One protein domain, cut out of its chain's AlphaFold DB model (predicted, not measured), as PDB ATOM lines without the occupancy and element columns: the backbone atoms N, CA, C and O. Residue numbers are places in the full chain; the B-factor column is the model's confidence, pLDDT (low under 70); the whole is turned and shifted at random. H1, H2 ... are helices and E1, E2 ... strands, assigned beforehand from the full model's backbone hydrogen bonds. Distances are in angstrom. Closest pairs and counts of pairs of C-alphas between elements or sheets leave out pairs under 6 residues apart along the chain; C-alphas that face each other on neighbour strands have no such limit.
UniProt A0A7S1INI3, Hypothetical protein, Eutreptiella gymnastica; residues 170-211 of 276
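Overview. This is residues 170 to 211 of the 276 residues of the protein "Hypothetical protein" of Eutreptiella gymnastica (UniProt A0A7S1INI3). A long, loose loop with little regular structure: two short paired strands, E1 and E2, form its middle, with H1 and residues 190 to 201 making a wide turn at one end and both ends of the printed part at the other. The 42 printed residues hold E1, H1 and E2 in that order, E1 and E2 being an antiparallel two-stranded sheet. The class is mixed, with only 10 residues in named elements. The whole is loose and elongated, with a radius of gyration of the C-alphas of 11.4 A and spans of 32 by 19 by 13 A.

Arrangement. E1, residues 182 to 184, and E2, residues 202 to 204, are antiparallel at 141 degrees. C-alphas 183 and 203 face each other at 5.3 A. N 183 and O 203, 3.0 A apart, are within hydrogen-bond range. H1, residues 186 to 189, is too short for an O i to N i+4 pair; its one O i to N i+3 pair is within range.

Along the chain. E1 begins at C-alpha 182 (46.955, 12.176, -12.238) and measures 6.6 A. H1 measures 5.8 A. E2 measures 6.7 A, ending at C-alpha 204 (45.561, 8.926, -15.716).

Size, cuts and confidence. The farthest C-alphas, Pro 193 and Lys 209, are 33.4 A apart. The printed part has no cut. The link from H1 to E2 is long, 12 residues. Nine residues are under pLDDT 70, among them 187 to 189.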
ATOM      1  N   VAL A 170      55.494  17.789 -14.460       73.06
ATOM      2  CA  VAL A 170      54.400  18.748 -14.608       73.06
ATOM      3  C   VAL A 170      53.778  18.578 -15.993       73.06
ATOM      4  O   VAL A 170      54.468  18.659 -17.008       73.06
ATOM      5  N   CYS A 171      52.465  18.342 -16.049       75.56
ATOM      6  CA  CYS A 171      51.729  18.307 -17.309       75.56
ATOM      7  C   CYS A 171      51.682  19.715 -17.927       75.56
ATOM      8  O   CYS A 171      51.067  20.596 -17.320       75.56
ATOM      9  N   PRO A 172      52.228  19.950 -19.134       75.00
ATOM     10  CA  PRO A 172      51.970  21.196 -19.843       75.00
ATOM     11  C   PRO A 172      50.491  21.242 -20.267       75.00
ATOM     12  O   PRO A 172      49.985  20.294 -20.869       75.00
ATOM     13  N   ASN A 173      49.802  22.345 -19.957       76.44
ATOM     14  CA  ASN A 173      48.415  22.637 -20.357       76.44
ATOM     15  C   ASN A 173      47.330  21.709 -19.765       76.44
ATOM     16  O   ASN A 173      46.433  21.254 -20.482       76.44
ATOM     17  N   CYS A 174      47.378  21.404 -18.463       74.75
ATOM     18  CA  CYS A 174      46.246  20.760 -17.795       74.75
ATOM     19  C   CYS A 174      45.975  21.345 -16.406       74.75
ATOM     20  O   CYS A 174      46.678  21.024 -15.453       74.75
ATOM     21  N   ASP A 175      44.881  22.097 -16.277       78.75
ATOM     22  CA  ASP A 175      44.443  22.700 -15.005       78.75
ATOM     23  C   ASP A 175      43.784  21.689 -14.049       78.75
ATOM     24  O   ASP A 175      43.370  22.030 -12.945       78.75
ATOM     25  N   LYS A 176      43.635  20.431 -14.486       79.75
ATOM     26  CA  LYS A 176      42.927  19.366 -13.755       79.75
ATOM     27  C   LYS A 176      43.856  18.299 -13.173       79.75
ATOM     28  O   LYS A 176      43.362  17.356 -12.562       79.75
ATOM     29  N   CYS A 177      45.163  18.391 -13.429       79.62
ATOM     30  CA  CYS A 177      46.149  17.401 -12.999       79.62
ATOM     31  C   CYS A 177      47.074  18.019 -11.941       79.62
ATOM     32  O   CYS A 177      47.596  19.111 -12.140       79.62
ATOM     33  N   ASP A 178      47.339  17.292 -10.857       74.94
ATOM     34  CA  ASP A 178      48.053  17.798  -9.668       74.94
ATOM     35  C   ASP A 178      49.588  17.884  -9.865       74.94
ATOM     36  O   ASP A 178      50.364  17.620  -8.950       74.94
ATOM     37  N   GLY A 179      50.063  18.109 -11.096       74.62
ATOM     38  CA  GLY A 179      51.492  18.057 -11.452       74.62
ATOM     39  C   GLY A 179      52.126  16.655 -11.429       74.62
ATOM     40  O   GLY A 179      53.299  16.508 -11.743       74.62
ATOM     41  N   SER A 180      51.353  15.616 -11.096       74.25
ATOM     42  CA  SER A 180      51.791  14.209 -11.043       74.25
ATOM     43  C   SER A 180      51.315  13.366 -12.233       74.25
ATOM     44  O   SER A 180      51.482  12.144 -12.244       74.25
ATOM     45  N   GLY A 181      50.657  13.983 -13.220       78.12
ATOM     46  CA  GLY A 181      50.021  13.252 -14.321       78.12
ATOM     47  C   GLY A 181      48.752  12.493 -13.922       78.12
ATOM     48  O   GLY A 181      48.309  11.603 -14.652       78.12
ATOM     49  N   ARG A 182      48.156  12.825 -12.772       77.62
ATOM     50  CA  ARG A 182      46.955  12.176 -12.238       77.62
ATOM     51  C   ARG A 182      45.849  13.190 -12.005       77.62
ATOM     52  O   ARG A 182      46.118  14.322 -11.621       77.62
ATOM     53  N   ILE A 183      44.619  12.741 -12.231       84.06
ATOM     54  CA  ILE A 183      43.390  13.472 -11.919       84.06
ATOM     55  C   ILE A 183      42.699  12.713 -10.786       84.06
ATOM     56  O   ILE A 183      42.518  11.491 -10.892       84.06
ATOM     57  N   MET A 184      42.297  13.403  -9.715       82.44
ATOM     58  CA  MET A 184      41.402  12.809  -8.716       82.44
ATOM     59  C   MET A 184      40.066  12.460  -9.381       82.44
ATOM     60  O   MET A 184      39.357  13.335  -9.875       82.44
ATOM     61  N   GLY A 185      39.736  11.168  -9.446       79.50
ATOM     62  CA  GLY A 185      38.541  10.677 -10.125       79.50
ATOM     63  C   GLY A 185      37.552  10.004  -9.174       79.50
ATOM     64  O   GLY A 185      37.932   9.353  -8.207       79.50
ATOM     65  N   GLY A 186      36.261  10.088  -9.498       75.44
ATOM     66  CA  GLY A 186      35.200   9.337  -8.815       75.44
ATOM     67  C   GLY A 186      34.680  10.003  -7.539       75.44
ATOM     68  O   GLY A 186      34.612  11.224  -7.459       75.44
ATOM     69  N   ILE A 187      34.297   9.189  -6.550       65.56
ATOM     70  CA  ILE A 187      33.669   9.630  -5.286       65.56
ATOM     71  C   ILE A 187      34.569  10.591  -4.490       65.56
ATOM     72  O   ILE A 187      34.063  11.430  -3.754       65.56
ATOM     73  N   ALA A 188      35.890  10.538  -4.692       64.31
ATOM     74  CA  ALA A 188      36.838  11.467  -4.076       64.31
ATOM     75  C   ALA A 188      36.678  12.925  -4.558       64.31
ATOM     76  O   ALA A 188      37.133  13.836  -3.874       64.31
ATOM     77  N   ALA A 189      36.035  13.152  -5.710       68.06
ATOM     78  CA  ALA A 189      35.737  14.491  -6.221       68.06
ATOM     79  C   ALA A 189      34.441  15.084  -5.639       68.06
ATOM     80  O   ALA A 189      34.129  16.243  -5.910       68.06
ATOM     81  N   LEU A 190      33.667  14.309  -4.867       73.81
ATOM     82  CA  LEU A 190      32.468  14.827  -4.222       73.81
ATOM     83  C   LEU A 190      32.871  15.702  -3.024       73.81
ATOM     84  O   LEU A 190      33.613  15.234  -2.150       73.81
ATOM     85  N   PRO A 191      32.379  16.953  -2.949       73.88
ATOM     86  CA  PRO A 191      32.500  17.742  -1.733       73.88
ATOM     87  C   PRO A 191      31.786  17.008  -0.587       73.88
ATOM     88  O   PRO A 191      30.866  16.231  -0.833       73.88
ATOM     89  N   TYR A 192      32.277  17.211   0.640       76.50
ATOM     90  CA  TYR A 192      31.848  16.601   1.911       76.50
ATOM     91  C   TYR A 192      30.464  15.918   1.907       76.50
ATOM     92  O   TYR A 192      29.482  16.551   1.514       76.50
ATOM     93  N   PRO A 193      30.343  14.666   2.410       71.06
ATOM     94  CA  PRO A 193      31.185  14.018   3.437       71.06
ATOM     95  C   PRO A 193      32.187  12.955   2.936       71.06
ATOM     96  O   PRO A 193      32.887  12.334   3.735       71.06
ATOM     97  N   PHE A 194      32.280  12.723   1.628       66.69
ATOM     98  CA  PHE A 194      33.081  11.625   1.061       66.69
ATOM     99  C   PHE A 194      34.584  11.913   0.960       66.69
ATOM    100  O   PHE A 194      35.368  11.020   0.645       66.69
ATOM    101  N   SER A 195      35.010  13.130   1.296       66.12
ATOM    102  CA  SER A 195      36.423  13.519   1.341       66.12
ATOM    103  C   SER A 195      37.221  12.774   2.425       66.12
ATOM    104  O   SER A 195      38.448  12.753   2.367       66.12
ATOM    105  N   LEU A 196      36.538  12.148   3.397       75.25
ATOM    106  CA  LEU A 196      37.155  11.368   4.477       75.25
ATOM    107  C   LEU A 196      37.374   9.883   4.130       75.25
ATOM    108  O   LEU A 196      37.889   9.132   4.956       75.25
ATOM    109  N   TRP A 197      36.966   9.428   2.940       71.00
ATOM    110  CA  TRP A 197      37.148   8.029   2.558       71.00
ATOM    111  C   TRP A 197      38.628   7.715   2.259       71.00
ATOM    112  O   TRP A 197      39.256   8.416   1.464       71.00
ATOM    113  N   PRO A 198      39.193   6.635   2.834       67.81
ATOM    114  CA  PRO A 198      40.619   6.317   2.711       67.81
ATOM    115  C   PRO A 198      41.060   5.848   1.311       67.81
ATOM    116  O   PRO A 198      42.256   5.754   1.045       67.81
ATOM    117  N   ILE A 199      40.126   5.572   0.393       71.31
ATOM    118  CA  ILE A 199      40.431   5.056  -0.948       71.31
ATOM    119  C   ILE A 199      40.309   6.186  -1.976       71.31
ATOM    120  O   ILE A 199      39.222   6.500  -2.462       71.31
ATOM    121  N   LYS A 200      41.451   6.785  -2.337       69.56
ATOM    122  CA  LYS A 200      41.549   7.752  -3.442       69.56
ATOM    123  C   LYS A 200      41.778   7.008  -4.755       69.56
ATOM    124  O   LYS A 200      42.811   6.367  -4.939       69.56
ATOM    125  N   VAL A 201      40.829   7.108  -5.682       78.62
ATOM    126  CA  VAL A 201      40.965   6.527  -7.022       78.62
ATOM    127  C   VAL A 201      41.472   7.606  -7.973       78.62
ATOM    128  O   VAL A 201      40.788   8.586  -8.256       78.62
ATOM    129  N   TYR A 202      42.689   7.434  -8.477       79.12
ATOM    130  CA  TYR A 202      43.266   8.338  -9.468       79.12
ATOM    131  C   TYR A 202      43.023   7.804 -10.878       79.12
ATOM    132  O   TYR A 202      43.187   6.608 -11.129       79.12
ATOM    133  N   ARG A 203      42.672   8.694 -11.808       80.38
ATOM    134  CA  ARG A 203      42.650   8.396 -13.248       80.38
ATOM    135  C   ARG A 203      43.893   8.998 -13.919       80.38
ATOM    136  O   ARG A 203      44.348  10.061 -13.487       80.38
ATOM    137  N   PRO A 204      44.460   8.347 -14.950       80.75
ATOM    138  CA  PRO A 204      45.561   8.926 -15.716       80.75
ATOM    139  C   PRO A 204      45.099  10.194 -16.453       80.75
ATOM    140  O   PRO A 204      43.979  10.250 -16.966       80.75
ATOM    141  N   CYS A 205      45.955  11.217 -16.481       84.56
ATOM    142  CA  CYS A 205      45.714  12.466 -17.204       84.56
ATOM    143  C   CYS A 205      45.704  12.175 -18.723       84.56
ATOM    144  O   CYS A 205      46.716  11.700 -19.234       84.56
ATOM    145  N   PRO A 206      44.623  12.463 -19.477       80.94
ATOM    146  CA  PRO A 206      44.537  12.124 -20.905       80.94
ATOM    147  C   PRO A 206      45.547  12.892 -21.772       80.94
ATOM    148  O   PRO A 206      45.919  12.430 -22.846       80.94
ATOM    149  N   ASN A 207      46.015  14.048 -21.291       81.50
ATOM    150  CA  ASN A 207      46.992  14.888 -21.987       81.50
ATOM    151  C   ASN A 207      48.438  14.408 -21.795       81.50
ATOM    152  O   ASN A 207      49.318  14.803 -22.557       81.50
ATOM    153  N   LEU A 208      48.702  13.552 -20.803       78.38
ATOM    154  CA  LEU A 208      50.029  12.995 -20.578       78.38
ATOM    155  C   LEU A 208      50.116  11.633 -21.284       78.38
ATOM    156  O   LEU A 208      49.669  10.623 -20.748       78.38
ATOM    157  N   LYS A 209      50.736  11.575 -22.469       71.88
ATOM    158  CA  LYS A 209      51.052  10.313 -23.183       71.88
ATOM    159  C   LYS A 209      52.191   9.508 -22.523       71.88
ATOM    160  O   LYS A 209      52.909   8.775 -23.196       71.88
ATOM    161  N   GLY A 210      52.399   9.694 -21.223       69.50
ATOM    162  CA  GLY A 210      53.435   9.015 -20.455       69.50
ATOM    163  C   GLY A 210      52.952   7.665 -19.935       69.50
ATOM    164  O   GLY A 210      51.775   7.489 -19.619       69.50
ATOM    165  N   GLU A 211      53.872   6.714 -19.816       64.19
ATOM    166  CA  GLU A 211      53.601   5.438 -19.165       64.19
ATOM    167  C   GLU A 211      53.314   5.676 -17.675       64.19
ATOM    168  O   GLU A 211      54.127   6.233 -16.933       64.19
TER     169      GLU A 211